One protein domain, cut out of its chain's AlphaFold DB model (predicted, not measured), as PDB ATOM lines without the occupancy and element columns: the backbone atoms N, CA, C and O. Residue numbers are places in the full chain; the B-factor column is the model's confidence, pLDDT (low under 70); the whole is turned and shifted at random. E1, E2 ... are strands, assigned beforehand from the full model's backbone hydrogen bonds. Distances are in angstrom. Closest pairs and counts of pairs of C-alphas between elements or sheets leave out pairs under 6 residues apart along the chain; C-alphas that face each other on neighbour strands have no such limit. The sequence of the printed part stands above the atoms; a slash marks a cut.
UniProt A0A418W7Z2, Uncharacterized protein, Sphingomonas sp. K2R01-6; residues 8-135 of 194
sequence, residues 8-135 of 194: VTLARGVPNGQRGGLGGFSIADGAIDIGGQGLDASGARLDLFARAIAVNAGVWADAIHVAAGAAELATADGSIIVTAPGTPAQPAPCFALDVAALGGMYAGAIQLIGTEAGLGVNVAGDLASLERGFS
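AT A GLANCE: This is residues 8 to 135 of the 194 residues of an uncharacterized protein of Sphingomonas sp. K2R01-6 (UniProt A0A418W7Z2). What does the model look like? It is a three-sided solenoid, a chain wound in stacked turns, with a smaller antiparallel sheet of two hairpins, E2 with E3 and E8 with E9, facing part of it. E4, E6, E10 and E12 make one wall of the solenoid, and the sharply bent strands E5, E7 and E11 make the other two, E13 adding to the one and E1 to the other. What is it made of, and how large is it? The printed part has 128 residues with no named helix and thirteen named strands, E1 to E13 in order along the chain, of the class all strand. The sheets E1 E5 E7 E11 E13 and E4 E6 E10 E12, each in that order, are parallel, and the sheet E2 E3 E8 E9 is antiparallel. The whole is compact, with a radius of gyration of the C-alphas of 13.9 A, and rounded, spanning 38 by 33 by 25 A.

HOW THE PARTS SIT: How is the largest sheet built? Its order is E1, residues 8 to 11, E5, residues 39 to 50, E7, residues 58 to 68, E11, residues 104 to 114, and E13, residues 126 to 129; it is strongly twisted, with C-alphas up to 8.7 A off its best plane. Within hydrogen-bond range are N 10 and O 47 at 2.8 A, N 48 and O 65 at 2.8 A, N 66 and O 111 at 2.8 A, and N 105 and O 126 at 2.9 A. E5 bends by 137 degrees at residue 43, E7 by 117 degrees at residue 62 and E11 by 122 degrees at residue 108. What forms the second sheet? It runs E4, residues 31 to 34, E6, residues 52 to 55, E10, residues 95 to 99, and E12, residues 120 to 123, with N 32 and O 52 at 2.9 A, N 53 and O 96 at 2.9 A, and N 122 and O 97 at 2.8 A. It is face to face with the largest sheet, the facing parts 8.9 A centre to centre and the strands at 22 degrees; the closest C-alphas of E7 and E10, those of Ala 68 and Ala 96, are 5.1 A apart. What forms the third? It runs E2, residues 14 to 18, E3, residues 21 to 27, E8, residues 71 to 76, and E9, residues 79 to 85, where E2 and E3 form one hairpin, E8 and E9 another, and E3 and E8 are antiparallel neighbours; within hydrogen-bond range are N 16 and O 24 at 2.9 A, N 25 and O 73 at 3.0 A, and N 74 and O 81 at 2.9 A. It faces the largest sheet at 11.2 A centre to centre, the strands at 51 degrees, and the closest C-alphas of E3 and E5, those of Ile 27 and Ala 50, are 6.3 A apart. The three make a stack of sheets, three sheets face to face in turn.

IN THESE COORDINATES: Where do the strands begin and end? E1 begins at C-alpha 8, (147.598, 132.315, 80.737), and E13 ends at C-alpha 129, (139.428, 124.782, 95.130). Which are the longer ones? From first to last C-alpha E7 measures 18.2 A, E3 18.1 A, E9 17.7 A, E11 17.7 A and E5, with the most residues, 16.1 A.

THE WHOLE: How far does it reach, and is it unbroken? The two C-alphas farthest apart, those of Arg 19 and Ala 101, are 43.3 A apart, and the printed part has no cut. Which links are long? No link is long: E9 to E10, with 9 residues, is short, and the others are tight. Where is confidence low? Residues 19 to 20 and 77 to 79 have pLDDT under 70, and the mean of the printed part is 89.7.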
ATOM      1  N   VAL A   8     148.467 131.698  81.739       91.31
ATOM      2  CA  VAL A   8     147.598 132.315  80.737       91.31
ATOM      3  C   VAL A   8     146.930 133.519  81.384       91.31
ATOM      4  O   VAL A   8     146.261 133.381  82.403       91.31
ATOM      5  N   THR A   9     147.079 134.696  80.782       90.69
ATOM      6  CA  THR A   9     146.442 135.925  81.264       90.69
ATOM      7  C   THR A   9     145.442 136.436  80.235       90.69
ATOM      8  O   THR A   9     145.800 136.706  79.088       90.69
ATOM      9  N   LEU A  10     144.198 136.624  80.667       92.94
ATOM     10  CA  LEU A  10     143.156 137.339  79.939       92.94
ATOM     11  C   LEU A  10     142.923 138.669  80.648       92.94
ATOM     12  O   LEU A  10     142.377 138.708  81.749       92.94
ATOM     13  N   ALA A  11     143.346 139.761  80.015       91.69
ATOM     14  CA  ALA A  11     143.205 141.096  80.573       91.69
ATOM     15  C   ALA A  11     142.438 142.013  79.620       91.69
ATOM     16  O   ALA A  11     142.831 142.203  78.466       91.69
ATOM     17  N   ARG A  12     141.374 142.640  80.122       92.44
ATOM     18  CA  ARG A  12     140.723 143.774  79.475       92.44
ATOM     19  C   ARG A  12     141.171 145.054  80.171       92.44
ATOM     20  O   ARG A  12     140.545 145.538  81.102       92.44
ATOM     21  N   GLY A  13     142.274 145.602  79.682       89.75
ATOM     22  CA  GLY A  13     142.861 146.839  80.179       89.75
ATOM     23  C   GLY A  13     143.845 147.421  79.175       89.75
ATOM     24  O   GLY A  13     144.039 146.875  78.086       89.75
ATOM     25  N   VAL A  14     144.456 148.543  79.532       90.50
ATOM     26  CA  VAL A  14     145.547 149.143  78.765       90.50
ATOM     27  C   VAL A  14     146.861 148.573  79.301       90.50
ATOM     28  O   VAL A  14     147.166 148.797  80.474       90.50
ATOM     29  N   PRO A  15     147.642 147.826  78.501       89.06
ATOM     30  CA  PRO A  15     148.940 147.344  78.949       89.06
ATOM     31  C   PRO A  15     149.888 148.528  79.156       89.06
ATOM     32  O   PRO A  15     149.941 149.451  78.340       89.06
ATOM     33  N   ASN A  16     150.663 148.486  80.233       86.12
ATOM     34  CA  ASN A  16     151.734 149.435  80.506       86.12
ATOM     35  C   ASN A  16     153.086 148.699  80.513       86.12
ATOM     36  O   ASN A  16     153.147 147.475  80.648       86.12
ATOM     37  N   GLY A  17     154.185 149.419  80.288       82.25
ATOM     38  CA  GLY A  17     155.515 148.814  80.206       82.25
ATOM     39  C   GLY A  17     156.552 149.690  79.514       82.25
ATOM     40  O   GLY A  17     156.244 150.757  78.981       82.25
ATOM     41  N   GLN A  18     157.800 149.228  79.523       75.94
ATOM     42  CA  GLN A  18     158.910 149.834  78.783       75.94
ATOM     43  C   GLN A  18     159.437 148.846  77.741       75.94
ATOM     44  O   GLN A  18     159.220 147.645  77.859       75.94
ATOM     45  N   ARG A  19     160.112 149.367  76.707       62.41
ATOM     46  CA  ARG A  19     160.625 148.646  75.520       62.41
ATOM     47  C   ARG A  19     160.906 147.148  75.755       62.41
ATOM     48  O   ARG A  19     161.967 146.790  76.252       62.41
ATOM     49  N   GLY A  20     159.974 146.299  75.317       68.38
ATOM     50  CA  GLY A  20     160.116 144.837  75.297       68.38
ATOM     51  C   GLY A  20     159.622 144.091  76.542       68.38
ATOM     52  O   GLY A  20     159.652 142.865  76.533       68.38
ATOM     53  N   GLY A  21     159.150 144.790  77.578       78.88
ATOM     54  CA  GLY A  21     158.613 144.190  78.800       78.88
ATOM     55  C   GLY A  21     157.204 144.680  79.129       78.88
ATOM     56  O   GLY A  21     156.903 145.871  79.017       78.88
ATOM     57  N   LEU A  22     156.350 143.756  79.568       82.62
ATOM     58  CA  LEU A  22     155.062 144.076  80.177       82.62
ATOM     59  C   LEU A  22     155.308 144.552  81.615       82.62
ATOM     60  O   LEU A  22     155.807 143.798  82.446       82.62
ATOM     61  N   GLY A  23     154.979 145.810  81.898       84.75
ATOM     62  CA  GLY A  23     154.990 146.368  83.251       84.75
ATOM     63  C   GLY A  23     153.744 145.976  84.043       84.75
ATOM     64  O   GLY A  23     153.828 145.801  85.257       84.75
ATOM     65  N   GLY A  24     152.618 145.759  83.355       88.56
ATOM     66  CA  GLY A  24     151.321 145.490  83.964       88.56
ATOM     67  C   GLY A  24     150.147 146.001  83.125       88.56
ATOM     68  O   GLY A  24     150.264 146.155  81.906       88.56
ATOM     69  N   PHE A  25     149.014 146.265  83.778       90.06
ATOM     70  CA  PHE A  25     147.768 146.696  83.132       90.06
ATOM     71  C   PHE A  25     147.065 147.779  83.944       90.06
ATOM     72  O   PHE A  25     146.956 147.662  85.159       90.06
ATOM     73  N   SER A  26     146.513 148.775  83.256       91.88
ATOM     74  CA  SER A  26     145.530 149.702  83.818       91.88
ATOM     75  C   SER A  26     144.129 149.265  83.390       91.88
ATOM     76  O   SER A  26     143.824 149.185  82.194       91.88
ATOM     77  N   ILE A  27     143.280 148.939  84.359       91.62
ATOM     78  CA  ILE A  27     141.899 148.503  84.157       91.62
ATOM     79  C   ILE A  27     140.993 149.646  84.584       91.62
ATOM     80  O   ILE A  27     140.859 149.938  85.769       91.62
ATOM     81  N   ALA A  28     140.359 150.282  83.606       88.81
ATOM     82  CA  ALA A  28     139.392 151.352  83.836       88.81
ATOM     83  C   ALA A  28     137.977 150.985  83.357       88.81
ATOM     84  O   ALA A  28     136.999 151.586  83.806       88.81
ATOM     85  N   ASP A  29     137.866 150.023  82.433       86.81
ATOM     86  CA  ASP A  29     136.616 149.570  81.821       86.81
ATOM     87  C   ASP A  29     136.796 148.214  81.113       86.81
ATOM     88  O   ASP A  29     137.916 147.752  80.883       86.81
ATOM     89  N   GLY A  30     135.676 147.619  80.710       89.12
ATOM     90  CA  GLY A  30     135.584 146.439  79.873       89.12
ATOM     91  C   GLY A  30     135.263 145.173  80.659       89.12
ATOM     92  O   GLY A  30     135.480 145.088  81.870       89.12
ATOM     93  N   ALA A  31     134.725 144.190  79.937       93.81
ATOM     94  CA  ALA A  31     134.251 142.938  80.499       93.81
ATOM     95  C   ALA A  31     134.933 141.718  79.870       93.81
ATOM     96  O   ALA A  31     135.411 141.782  78.732       93.81
ATOM     97  N   ILE A  32     134.965 140.618  80.619       95.81
ATOM     98  CA  ILE A  32     135.290 139.277  80.125       95.81
ATOM     99  C   ILE A  32     134.055 138.401  80.317       95.81
ATOM    100  O   ILE A  32     133.611 138.209  81.446       95.81
ATOM    101  N   ASP A  33     133.556 137.829  79.226       95.69
ATOM    102  CA  ASP A  33     132.440 136.885  79.243       95.69
ATOM    103  C   ASP A  33     132.942 135.487  78.870       95.69
ATOM    104  O   ASP A  33     133.424 135.258  77.758       95.69
ATOM    105  N   ILE A  34     132.817 134.535  79.796       96.06
ATOM    106  CA  ILE A  34     133.134 133.124  79.567       96.06
ATOM    107  C   ILE A  34     131.824 132.351  79.430       96.06
ATOM    108  O   ILE A  34     131.024 132.290  80.362       96.06
ATOM    109  N   GLY A  35     131.605 131.737  78.270       94.56
ATOM    110  CA  GLY A  35     130.395 130.975  77.963       94.56
ATOM    111  C   GLY A  35     130.656 129.814  77.003       94.56
ATOM    112  O   GLY A  35     131.801 129.479  76.698       94.56
ATOM    113  N   GLY A  36     129.586 129.190  76.506       94.31
ATOM    114  CA  GLY A  36     129.688 128.064  75.573       94.31
ATOM    115  C   GLY A  36     130.305 126.825  76.224       94.31
ATOM    116  O   GLY A  36     129.791 126.340  77.226       94.31
ATOM    117  N   GLN A  37     131.400 126.312  75.653       93.12
ATOM    118  CA  GLN A  37     132.119 125.144  76.189       93.12
ATOM    119  C   GLN A  37     133.001 125.479  77.404       93.12
ATOM    120  O   GLN A  37     133.577 124.576  78.005       93.12
ATOM    121  N   GLY A  38     133.097 126.758  77.778       94.88
ATOM    122  CA  GLY A  38     133.924 127.198  78.893       94.88
ATOM    123  C   GLY A  38     135.377 127.448  78.508       94.88
ATOM    124  O   GLY A  38     135.699 127.688  77.343       94.88
ATOM    125  N   LEU A  39     136.243 127.439  79.517       96.19
ATOM    126  CA  LEU A  39     137.664 127.738  79.397       96.19
ATOM    127  C   LEU A  39     138.477 126.672  80.132       96.19
ATOM    128  O   LEU A  39     138.349 126.522  81.345       96.19
ATOM    129  N   ASP A  40     139.336 125.966  79.404       95.94
ATOM    130  CA  ASP A  40     140.237 124.964  79.971       95.94
ATOM    131  C   ASP A  40     141.693 125.439  79.870       95.94
ATOM    132  O   ASP A  40     142.266 125.541  78.785       95.94
ATOM    133  N   ALA A  41     142.267 125.761  81.024       95.31
ATOM    134  CA  ALA A  41     143.665 126.106  81.246       95.31
ATOM    135  C   ALA A  41     144.330 125.103  82.213       95.31
ATOM    136  O   ALA A  41     145.250 125.457  82.953       95.31
ATOM    137  N   SER A  42     143.855 123.851  82.246       91.81
ATOM    138  CA  SER A  42     144.434 122.780  83.068       91.81
ATOM    139  C   SER A  42     145.937 122.619  82.800       91.81
ATOM    140  O   SER A  42     146.377 122.607  81.649       91.81
ATOM    141  N   GLY A  43     146.745 122.497  83.858       91.00
ATOM    142  CA  GLY A  43     148.211 122.486  83.769       91.00
ATOM    143  C   GLY A  43     148.865 123.875  83.735       91.00
ATOM    144  O   GLY A  43     150.094 123.970  83.662       91.00
ATOM    145  N   ALA A  44     148.072 124.949  83.785       92.38
ATOM    146  CA  ALA A  44     148.542 126.328  83.840       92.38
ATOM    147  C   ALA A  44     147.799 127.144  84.906       92.38
ATOM    148  O   ALA A  44     146.692 126.816  85.336       92.38
ATOM    149  N   ARG A  45     148.412 128.249  85.331       91.81
ATOM    150  CA  ARG A  45     147.704 129.307  86.062       91.81
ATOM    151  C   ARG A  45     146.882 130.134  85.076       91.81
ATOM    152  O   ARG A  45     147.373 130.457  83.998       91.81
ATOM    153  N   LEU A  46     145.676 130.509  85.473       94.38
ATOM    154  CA  LEU A  46     144.798 131.405  84.742       94.38
ATOM    155  C   LEU A  46     144.619 132.706  85.523       94.38
ATOM    156  O   LEU A  46     144.140 132.690  86.655       94.38
ATOM    157  N   ASP A  47     144.949 133.824  84.894       93.31
ATOM    158  CA  ASP A  47     144.713 135.158  85.427       93.31
ATOM    159  C   ASP A  47     143.599 135.852  84.619       93.31
ATOM    160  O   ASP A  47     143.713 135.997  83.397       93.31
ATOM    161  N   LEU A  48     142.521 136.279  85.282       94.44
ATOM    162  CA  LEU A  48     141.385 136.988  84.685       94.44
ATOM    163  C   LEU A  48     141.292 138.405  85.250       94.44
ATOM    164  O   LEU A  48     141.017 138.600  86.434       94.44
ATOM    165  N   PHE A  49     141.483 139.398  84.391       93.81
ATOM    166  CA  PHE A  49     141.571 140.792  84.801       93.81
ATOM    167  C   PHE A  49     140.680 141.683  83.949       93.81
ATOM    168  O   PHE A  49     140.952 141.913  82.772       93.81
ATOM    169  N   ALA A  50     139.611 142.210  84.527       94.38
ATOM    170  CA  ALA A  50     138.711 143.131  83.843       94.38
ATOM    171  C   ALA A  50     137.914 143.935  84.861       94.38
ATOM    172  O   ALA A  50     137.912 143.626  86.048       94.38
ATOM    173  N   ARG A  51     137.187 144.954  84.403       92.94
ATOM    174  CA  ARG A  51     136.290 145.676  85.304       92.94
ATOM    175  C   ARG A  51     135.090 144.819  85.712       92.94
ATOM    176  O   ARG A  51     134.685 144.869  86.868       92.94
ATOM    177  N   ALA A  52     134.559 144.029  84.782       94.00
ATOM    178  CA  ALA A  52     133.499 143.055  85.033       94.00
ATOM    179  C   ALA A  52     133.855 141.691  84.430       94.00
ATOM    180  O   ALA A  52     134.426 141.613  83.343       94.00
ATOM    181  N   ILE A  53     133.518 140.607  85.119       96.00
ATOM    182  CA  ILE A  53     133.751 139.242  84.640       96.00
ATOM    183  C   ILE A  53     132.468 138.441  84.827       96.00
ATOM    184  O   ILE A  53     131.956 138.358  85.941       96.00
ATOM    185  N   ALA A  54     131.967 137.835  83.755       95.88
ATOM    186  CA  ALA A  54     130.822 136.937  83.800       95.88
ATOM    187  C   ALA A  54     131.246 135.517  83.417       95.88
ATOM    188  O   ALA A  54     131.873 135.285  82.380       95.88
ATOM    189  N   VAL A  55     130.879 134.546  84.249       96.62
ATOM    190  CA  VAL A  55     131.177 133.128  84.052       96.62
ATOM    191  C   VAL A  55     129.873 132.356  83.955       96.62
ATOM    192  O   VAL A  55     129.205 132.081  84.947       96.62
ATOM    193  N   ASN A  56     129.531 131.990  82.725       94.94
ATOM    194  CA  ASN A  56     128.320 131.259  82.356       94.94
ATOM    195  C   ASN A  56     128.613 129.825  81.881       94.94
ATOM    196  O   ASN A  56     127.738 129.161  81.331       94.94
ATOM    197  N   ALA A  57     129.851 129.363  82.053       95.75
ATOM    198  CA  ALA A  57     130.317 128.020  81.722       95.75
ATOM    199  C   ALA A  57     131.426 127.596  82.701       95.75
ATOM    200  O   ALA A  57     131.793 128.358  83.598       95.75
ATOM    201  N   GLY A  58     131.945 126.376  82.562       96.38
ATOM    202  CA  GLY A  58     133.036 125.905  83.412       96.38
ATOM    203  C   GLY A  58     134.379 126.555  83.068       96.38
ATOM    204  O   GLY A  58     134.693 126.797  81.902       96.38
ATOM    205  N   VAL A  59     135.168 126.836  84.100       97.75
ATOM    206  CA  VAL A  59     136.547 127.321  84.008       97.75
ATOM    207  C   VAL A  59     137.439 126.379  84.802       97.75
ATOM    208  O   VAL A  59     137.221 126.206  86.000       97.75
ATOM    209  N   TRP A  60     138.449 125.797  84.159       97.38
ATOM    210  CA  TRP A  60     139.387 124.859  84.781       97.38
ATOM    211  C   TRP A  60     140.818 125.372  84.662       97.38
ATOM    212  O   TRP A  60     141.226 125.798  83.585       97.38
ATOM    213  N   ALA A  61     141.586 125.351  85.752       96.31
ATOM    214  CA  ALA A  61     143.011 125.697  85.741       96.31
ATOM    215  C   ALA A  61     143.743 125.074  86.939       96.31
ATOM    216  O   ALA A  61     143.117 124.614  87.891       96.31
ATOM    217  N   ASP A  62     145.075 125.118  86.966       95.06
ATOM    218  CA  ASP A  62     145.814 124.737  88.176       95.06
ATOM    219  C   ASP A  62     145.591 125.771  89.287       95.06
ATOM    220  O   ASP A  62     145.396 125.420  90.453       95.06
ATOM    221  N   ALA A  63     145.599 127.053  88.943       93.94
ATOM    222  CA  ALA A  63     145.275 128.151  89.845       93.94
ATOM    223  C   ALA A  63     144.502 129.220  89.076       93.94
ATOM    224  O   ALA A  63     144.843 129.491  87.928       93.94
ATOM    225  N   ILE A  64     143.492 129.820  89.699       95.69
ATOM    226  CA  ILE A  64     142.720 130.922  89.118       95.69
ATOM    227  C   ILE A  64     142.935 132.160  89.976       95.69
ATOM    228  O   ILE A  64     142.638 132.145  91.171       95.69
ATOM    229  N   HIS A  65     143.427 133.230  89.365       93.75
ATOM    230  CA  HIS A  65     143.499 134.548  89.976       93.75
ATOM    231  C   HIS A  65     142.563 135.491  89.237       93.75
ATOM    232  O   HIS A  65     142.591 135.579  88.012       93.75
ATOM    233  N   VAL A  66     141.743 136.216  89.983       94.25
ATOM    234  CA  VAL A  66     140.801 137.174  89.421       94.25
ATOM    235  C   VAL A  66     141.016 138.522  90.080       94.25
ATOM    236  O   VAL A  66     140.992 138.616  91.306       94.25
ATOM    237  N   ALA A  67     141.176 139.565  89.272       92.19
ATOM    238  CA  ALA A  67     141.018 140.942  89.721       92.19
ATOM    239  C   ALA A  67     139.863 141.576  88.946       92.19
ATOM    240  O   ALA A  67     139.911 141.679  87.718       92.19
ATOM    241  N   ALA A  68     138.826 141.961  89.683       92.38
ATOM    242  CA  ALA A  68     137.612 142.552  89.155       92.38
ATOM    243  C   ALA A  68     137.407 143.972  89.699       92.38
ATOM    244  O   ALA A  68     137.663 144.244  90.874       92.38
ATOM    245  N   GLY A  69     136.903 144.866  88.853       91.69
ATOM    246  CA  GLY A  69     136.787 146.299  89.129       91.69
ATOM    247  C   GLY A  69     137.945 147.116  88.552       91.69
ATOM    248  O   GLY A  69     138.908 146.577  88.002       91.69
ATOM    249  N   ALA A  70     137.840 148.444  88.632       91.31
ATOM    250  CA  ALA A  70     138.931 149.318  88.209       91.31
ATOM    251  C   ALA A  70     140.186 149.088  89.075       91.31
ATOM    252  O   ALA A  70     140.128 149.161  90.309       91.31
ATOM    253  N   ALA A  71     141.331 148.818  88.447       90.62
ATOM    254  CA  ALA A  71     142.565 148.424  89.128       90.62
ATOM    255  C   ALA A  71     143.813 148.798  88.323       90.62
ATOM    256  O   ALA A  71     143.820 148.726  87.097       90.62
ATOM    257  N   GLU A  72     144.895 149.116  89.027       90.62
ATOM    258  CA  GLU A  72     146.245 149.104  88.475       90.62
ATOM    259  C   GLU A  72     146.923 147.791  88.861       90.62
ATOM    260  O   GLU A  72     146.968 147.404  90.033       90.62
ATOM    261  N   LEU A  73     147.443 147.098  87.856       89.38
ATOM    262  CA  LEU A  73     148.123 145.824  87.990       89.38
ATOM    263  C   LEU A  73     149.584 145.974  87.583       89.38
ATOM    264  O   LEU A  73     149.884 146.665  86.608       89.38
ATOM    265  N   ALA A  74     150.485 145.284  88.276       87.50
ATOM    266  CA  ALA A  74     151.897 145.201  87.914       87.50
ATOM    267  C   ALA A  74     152.353 143.749  87.793       87.50
ATOM    268  O   ALA A  74     151.846 142.868  88.486       87.50
ATOM    269  N   THR A  75     153.340 143.511  86.936       81.12
ATOM    270  CA  THR A  75     154.016 142.213  86.860       81.12
ATOM    271  C   THR A  75     155.100 142.149  87.936       81.12
ATOM    272  O   THR A  75     155.989 142.997  87.972       81.12
ATOM    273  N   ALA A  76     155.045 141.137  88.797       74.50
ATOM    274  CA  ALA A  76     156.041 140.852  89.824       74.50
ATOM    275  C   ALA A  76     156.305 139.340  89.874       74.50
ATOM    276  O   ALA A  76     155.373 138.555  90.040       74.50
ATOM    277  N   ASP A  77     157.564 138.931  89.694       66.12
ATOM    278  CA  ASP A  77     158.021 137.533  89.799       66.12
ATOM    279  C   ASP A  77     157.185 136.510  88.995       66.12
ATOM    280  O   ASP A  77     156.877 135.413  89.462       66.12
ATOM    281  N   GLY A  78     156.781 136.874  87.771       63.78
ATOM    282  CA  GLY A  78     155.974 136.007  86.899       63.78
ATOM    283  C   GLY A  78     154.505 135.870  87.324       63.78
ATOM    284  O   GLY A  78     153.805 134.980  86.842       63.78
ATOM    285  N   SER A  79     154.042 136.737  88.226       66.88
ATOM    286  CA  SER A  79     152.641 136.918  88.602       66.88
ATOM    287  C   SER A  79     152.205 138.348  88.304       66.88
ATOM    288  O   SER A  79     153.025 139.262  88.224       66.88
ATOM    289  N   ILE A  80     150.902 138.556  88.171       73.69
ATOM    290  CA  ILE A  80     150.316 139.891  88.100       73.69
ATOM    291  C   ILE A  80     149.653 140.179  89.443       73.69
ATOM    292  O   ILE A  80     148.905 139.353  89.962       73.69
ATOM    293  N   ILE A  81     149.982 141.327  90.029       83.25
ATOM    294  CA  ILE A  81     149.497 141.754  91.340       83.25
ATOM    295  C   ILE A  81     148.725 143.061  91.217       83.25
ATOM    296  O   ILE A  81     149.107 143.948  90.454       83.25
ATOM    297  N   VAL A  82     147.657 143.193  92.001       84.12
ATOM    298  CA  VAL A  82     146.956 144.468  92.183       84.12
ATOM    299  C   VAL A  82     147.849 145.391  93.009       84.12
ATOM    300  O   VAL A  82     148.227 145.040  94.126       84.12
ATOM    301  N   THR A  83     148.201 146.560  92.475       86.12
ATOM    302  CA  THR A  83     149.061 147.541  93.164       86.12
ATOM    303  C   THR A  83     148.285 148.727  93.714       86.12
ATOM    304  O   THR A  83     148.680 149.294  94.732       86.12
ATOM    305  N   ALA A  84     147.170 149.087  93.076       83.00
ATOM    306  CA  ALA A  84     146.267 150.129  93.540       83.00
ATOM    307  C   ALA A  84     144.858 149.952  92.944       83.00
ATOM    308  O   ALA A  84     144.712 149.360  91.871       83.00
ATOM    309  N   PRO A  85     143.812 150.498  93.588       82.12
ATOM    310  CA  PRO A  85     142.535 150.733  92.925       82.12
ATOM    311  C   PRO A  85     142.719 151.657  91.712       82.12
ATOM    312  O   PRO A  85     143.499 152.608  91.759       82.12
ATOM    313  N   GLY A  86     141.996 151.378  90.631       82.50
ATOM    314  CA  GLY A  86     141.999 152.191  89.417       82.50
ATOM    315  C   GLY A  86     140.931 153.284  89.452       82.50
ATOM    316  O   GLY A  86     140.083 153.329  90.343       82.50
ATOM    317  N   THR A  87     140.944 154.161  88.446       83.62
ATOM    318  CA  THR A  87     139.858 155.132  88.238       83.62
ATOM    319  C   THR A  87     138.881 154.584  87.194       83.62
ATOM    320  O   THR A  87     139.296 154.369  86.053       83.62
ATOM    321  N   PRO A  88     137.602 154.346  87.535       80.38
ATOM    322  CA  PRO A  88     136.622 153.856  86.573       80.38
ATOM    323  C   PRO A  88     136.339 154.907  85.492       80.38
ATOM    324  O   PRO A  88     136.177 156.091  85.786       80.38
ATOM    325  N   ALA A  89     136.250 154.472  84.232       76.38
ATOM    326  CA  ALA A  89     136.002 155.360  83.093       76.38
ATOM    327  C   ALA A  89     134.519 155.447  82.678       76.38
ATOM    328  O   ALA A  89     134.169 156.307  81.871       76.38
ATOM    329  N   GLN A  90     133.659 154.564  83.195       81.25
ATOM    330  CA  GLN A  90     132.227 154.439  82.871       81.25
ATOM    331  C   GLN A  90     131.398 154.210  84.154       81.25
ATOM    332  O   GLN A  90     131.980 153.924  85.206       81.25
ATOM    333  N   PRO A  91     130.051 154.289  84.116       82.12
ATOM    334  CA  PRO A  91     129.209 153.885  85.244       82.12
ATOM    335  C   PRO A  91     129.536 152.473  85.748       82.12
ATOM    336  O   PRO A  91     130.041 151.642  84.988       82.12
ATOM    337  N   ALA A  92     129.288 152.224  87.034       80.88
ATOM    338  CA  ALA A  92     129.525 150.930  87.664       80.88
ATOM    339  C   ALA A  92     128.708 149.816  86.975       80.88
ATOM    340  O   ALA A  92     127.498 149.991  86.796       80.88
ATOM    341  N   PRO A  93     129.327 148.682  86.594       81.69
ATOM    342  CA  PRO A  93     128.579 147.487  86.217       81.69
ATOM    343  C   PRO A  93     127.792 146.948  87.422       81.69
ATOM    344  O   PRO A  93     128.078 147.282  88.571       81.69
ATOM    345  N   CYS A  94     126.809 146.080  87.166       79.62
ATOM    346  CA  CYS A  94     126.002 145.479  88.233       79.62
ATOM    347  C   CYS A  94     126.844 144.631  89.201       79.62
ATOM    348  O   CYS A  94     126.572 144.627  90.399       79.62
ATOM    349  N   PHE A  95     127.864 143.942  88.684       82.81
ATOM    350  CA  PHE A  95     128.768 143.092  89.455       82.81
ATOM    351  C   PHE A  95     130.199 143.227  88.932       82.81
ATOM    352  O   PHE A  95     130.418 143.429  87.736       82.81
ATOM    353  N   ALA A  96     131.166 143.086  89.836       87.75
ATOM    354  CA  ALA A  96     132.574 142.909  89.488       87.75
ATOM    355  C   ALA A  96     132.812 141.490  88.947       87.75
ATOM    356  O   ALA A  96     133.468 141.307  87.924       87.75
ATOM    357  N   LEU A  97     132.232 140.491  89.610       91.81
ATOM    358  CA  LEU A  97     132.272 139.096  89.188       91.81
ATOM    359  C   LEU A  97     130.880 138.487  89.330       91.81
ATOM    360  O   LEU A  97     130.280 138.585  90.398       91.81
ATOM    361  N   ASP A  98     130.396 137.843  88.277       94.56
ATOM    362  CA  ASP A  98     129.133 137.114  88.264       94.56
ATOM    363  C   ASP A  98     129.359 135.688  87.758       94.56
ATOM    364  O   ASP A  98     129.680 135.466  86.591       94.56
ATOM    365  N   VAL A  99     129.229 134.708  88.648       94.00
ATOM    366  CA  VAL A  99     129.311 133.285  88.313       94.00
ATOM    367  C   VAL A  99     127.899 132.727  88.308       94.00
ATOM    368  O   VAL A  99     127.307 132.497  89.365       94.00
ATOM    369  N   ALA A 100     127.357 132.503  87.116       90.69
ATOM    370  CA  ALA A 100     126.001 132.009  86.944       90.69
ATOM    371  C   ALA A 100     125.859 130.555  87.414       90.69
ATOM    372  O   ALA A 100     126.829 129.807  87.478       90.69
ATOM    373  N   ALA A 101     124.620 130.124  87.669       87.88
ATOM    374  CA  ALA A 101     124.312 128.769  88.141       87.88
ATOM    375  C   ALA A 101     124.762 127.644  87.186       87.88
ATOM    376  O   ALA A 101     124.980 126.518  87.618       87.88
ATOM    377  N   LEU A 102     124.892 127.941  85.887       84.62
ATOM    378  CA  LEU A 102     125.414 127.009  84.878       84.62
ATOM    379  C   LEU A 102     126.946 127.056  84.751       84.62
ATOM    380  O   LEU A 102     127.534 126.231  84.053       84.62
ATOM    381  N   GLY A 103     127.580 128.046  85.377       89.69
ATOM    382  CA  GLY A 103     129.017 128.240  85.377       89.69
ATOM    383  C   GLY A 103     129.689 127.683  86.627       89.69
ATOM    384  O   GLY A 103     129.052 127.257  87.592       89.69
ATOM    385  N   GLY A 104     131.015 127.715  86.609       94.69
ATOM    386  CA  GLY A 104     131.810 127.432  87.792       94.69
ATOM    387  C   GLY A 104     133.297 127.601  87.542       94.69
ATOM    388  O   GLY A 104     133.745 127.588  86.398       94.69
ATOM    389  N   MET A 105     134.062 127.757  88.616       97.31
ATOM    390  CA  MET A 105     135.521 127.817  88.559       97.31
ATOM    391  C   MET A 105     136.107 126.683  89.384       97.31
ATOM    392  O   MET A 105     135.755 126.510  90.550       97.31
ATOM    393  N   TYR A 106     137.020 125.934  88.783       97.12
ATOM    394  CA  TYR A 106     137.579 124.716  89.343       97.12
ATOM    395  C   TYR A 106     139.096 124.784  89.237       97.12
ATOM    396  O   TYR A 106     139.651 124.782  88.137       97.12
ATOM    397  N   ALA A 107     139.776 124.859  90.376       97.06
ATOM    398  CA  ALA A 107     141.226 124.941  90.379       97.06
ATOM    399  C   ALA A 107     141.871 124.335  91.617       97.06
ATOM    400  O   ALA A 107     141.226 124.028  92.611       97.06
ATOM    401  N   GLY A 108     143.190 124.184  91.590       95.69
ATOM    402  CA  GLY A 108     143.944 123.842  92.789       95.69
ATOM    403  C   GLY A 108     143.885 124.946  93.849       95.69
ATOM    404  O   GLY A 108     143.811 124.633  95.033       95.69
ATOM    405  N   ALA A 109     143.912 126.211  93.419       95.19
ATOM    406  CA  ALA A 109     143.753 127.413  94.243       95.19
ATOM    407  C   ALA A 109     142.885 128.441  93.504       95.19
ATOM    408  O   ALA A 109     143.026 128.578  92.288       95.19
ATOM    409  N   ILE A 110     142.049 129.188  94.225       96.75
ATOM    410  CA  ILE A 110     141.285 130.308  93.659       96.75
ATOM    411  C   ILE A 110     141.504 131.548  94.530       96.75
ATOM    412  O   ILE A 110     141.278 131.493  95.736       96.75
ATOM    413  N   GLN A 111     141.923 132.654  93.919       95.44
ATOM    414  CA  GLN A 111     142.051 133.960  94.568       95.44
ATOM    415  C   GLN A 111     141.250 135.000  93.792       95.44
ATOM    416  O   GLN A 111     141.483 135.200  92.601       95.44
ATOM    417  N   LEU A 112     140.339 135.687  94.473       95.00
ATOM    418  CA  LEU A 112     139.482 136.713  93.891       95.00
ATOM    419  C   LEU A 112     139.692 138.042  94.622       95.00
ATOM    420  O   LEU A 112     139.595 138.100  95.847       95.00
ATOM    421  N   ILE A 113     139.953 139.111  93.875       92.56
ATOM    422  CA  ILE A 113     140.136 140.463  94.407       92.56
ATOM    423  C   ILE A 113     139.160 141.405  93.699       92.56
ATOM    424  O   ILE A 113     139.209 141.554  92.481       92.56
ATOM    425  N   GLY A 114     138.274 142.043  94.459       90.88
ATOM    426  CA  GLY A 114     137.356 143.078  93.994       90.88
ATOM    427  C   GLY A 114     137.828 144.458  94.444       90.88
ATOM    428  O   GLY A 114     137.755 144.783  95.629       90.88
ATOM    429  N   THR A 115     138.314 145.273  93.511       85.62
ATOM    430  CA  THR A 115     139.023 146.529  93.816       85.62
ATOM    431  C   THR A 115     138.128 147.767  93.829       85.62
ATOM    432  O   THR A 115     138.486 148.778  94.437       85.62
ATOM    433  N   GLU A 116     136.973 147.717  93.165       85.00
ATOM    434  CA  GLU A 116     136.065 148.859  93.024       85.00
ATOM    435  C   GLU A 116     135.041 148.879  94.166       85.00
ATOM    436  O   GLU A 116     134.285 147.926  94.364       85.00
ATOM    437  N   ALA A 117     135.025 149.971  94.935       83.31
ATOM    438  CA  ALA A 117     134.135 150.114  96.082       83.31
ATOM    439  C   ALA A 117     132.660 150.060  95.654       83.31
ATOM    440  O   ALA A 117     132.236 150.804  94.769       83.31
ATOM    441  N   GLY A 118     131.875 149.202  96.306       79.56
ATOM    442  CA  GLY A 118     130.447 149.032  96.032       79.56
ATOM    443  C   GLY A 118     130.113 148.079  94.879       79.56
ATOM    444  O   GLY A 118     128.946 147.716  94.741       79.56
ATOM    445  N   LEU A 119     131.095 147.609  94.096       85.50
ATOM    446  CA  LEU A 119     130.876 146.497  93.165       85.50
ATOM    447  C   LEU A 119     130.901 145.171  93.926       85.50
ATOM    448  O   LEU A 119     131.845 144.864  94.653       85.50
ATOM    449  N   GLY A 120     129.850 144.376  93.741       89.81
ATOM    450  CA  GLY A 120     129.707 143.082  94.394       89.81
ATOM    451  C   GLY A 120     130.236 141.901  93.582       89.81
ATOM    452  O   GLY A 120     130.475 142.000  92.377       89.81
ATOM    453  N   VAL A 121     130.353 140.760  94.258       95.06
ATOM    454  CA  VAL A 121     130.587 139.441  93.663       95.06
ATOM    455  C   VAL A 121     129.322 138.607  93.829       95.06
ATOM    456  O   VAL A 121     128.834 138.439  94.945       95.06
ATOM    457  N   ASN A 122     128.800 138.070  92.731       95.69
ATOM    458  CA  ASN A 122     127.691 137.129  92.726       95.69
ATOM    459  C   ASN A 122     128.193 135.725  92.375       95.69
ATOM    460  O   ASN A 122     128.861 135.523  91.363       95.69
ATOM    461  N   VAL A 123     127.856 134.749  93.212       96.19
ATOM    462  CA  VAL A 123     128.197 133.339  93.022       96.19
ATOM    463  C   VAL A 123     126.917 132.520  93.119       96.19
ATOM    464  O   VAL A 123     126.472 132.153  94.208       96.19
ATOM    465  N   ALA A 124     126.315 132.246  91.967       95.88
ATOM    466  CA  ALA A 124     125.185 131.334  91.816       95.88
ATOM    467  C   ALA A 124     125.617 129.921  91.388       95.88
ATOM    468  O   ALA A 124     124.875 128.968  91.609       95.88
ATOM    469  N   GLY A 125     126.803 129.786  90.786       94.62
ATOM    470  CA  GLY A 125     127.411 128.506  90.401       94.62
ATOM    471  C   GLY A 125     128.307 127.878  91.475       94.62
ATOM    472  O   GLY A 125     128.232 128.216  92.660       94.62
ATOM    473  N   ASP A 126     129.175 126.962  91.044       95.94
ATOM    474  CA  ASP A 126     130.155 126.288  91.905       95.94
ATOM    475  C   ASP A 126     131.547 126.941  91.790       95.94
ATOM    476  O   ASP A 126     132.100 127.103  90.703       95.94
ATOM    477  N   LEU A 127     132.157 127.261  92.930       96.94
ATOM    478  CA  LEU A 127     133.580 127.582  93.045       96.94
ATOM    479  C   LEU A 127     134.256 126.468  93.837       96.94
ATOM    480  O   LEU A 127     133.928 126.246  95.002       96.94
ATOM    481  N   ALA A 128     135.188 125.755  93.215       97.31
ATOM    482  CA  ALA A 128     135.854 124.614  93.821       97.31
ATOM    483  C   ALA A 128     137.373 124.778  93.778       97.31
ATOM    484  O   ALA A 128     137.984 124.779  92.708       97.31
ATOM    485  N   SER A 129     137.983 124.864  94.957       96.50
ATOM    486  CA  SER A 129     139.428 124.782  95.130       96.50
ATOM    487  C   SER A 129     139.845 123.438  95.730       96.50
ATOM    488  O   SER A 129     139.145 122.871  96.570       96.50
ATOM    489  N   LEU A 130     141.011 122.924  95.344       94.50
ATOM    490  CA  LEU A 130     141.619 121.766  96.012       94.50
ATOM    491  C   LEU A 130     142.323 122.210  97.312       94.50
ATOM    492  O   LEU A 130     141.923 123.171  97.971       94.50
ATOM    493  N   GLU A 131     143.385 121.510  97.698       90.56
ATOM    494  CA  GLU A 131     144.068 121.667  98.989       90.56
ATOM    495  C   GLU A 131     144.739 123.037  99.194       90.56
ATOM    496  O   GLU A 131     145.061 123.399 100.324       90.56
ATOM    497  N   ARG A 132     144.943 123.830  98.128       93.25
ATOM    498  CA  ARG A 132     145.608 125.144  98.227       93.25
ATOM    499  C   ARG A 132     144.668 126.287  98.615       93.25
ATOM    500  O   ARG A 132     145.154 127.372  98.920       93.25
ATOM    501  N   GLY A 133     143.362 126.035  98.670       94.94
ATOM    502  CA  GLY A 133     142.405 126.954  99.275       94.94
ATOM    503  C   GLY A 133     141.720 127.938  98.327       94.94
ATOM    504  O   GLY A 133     142.025 128.032  97.135       94.94
ATOM    505  N   PHE A 134     140.786 128.680  98.916       97.19
ATOM    506  CA  PHE A 134     140.002 129.738  98.293       97.19
ATOM    507  C   PHE A 134     140.160 131.031  99.095       97.19
ATOM    508  O   PHE A 134     140.026 131.014 100.323       97.19
ATOM    509  N   SER A 135     140.393 132.149  98.411       96.75
ATOM    510  CA  SER A 135     140.324 133.478  99.016       96.75
ATOM    511  C   SER A 135     139.513 134.462  98.179       96.75
ATOM    512  O   SER A 135     139.576 134.468  96.949       96.75
TER     513      SER A 135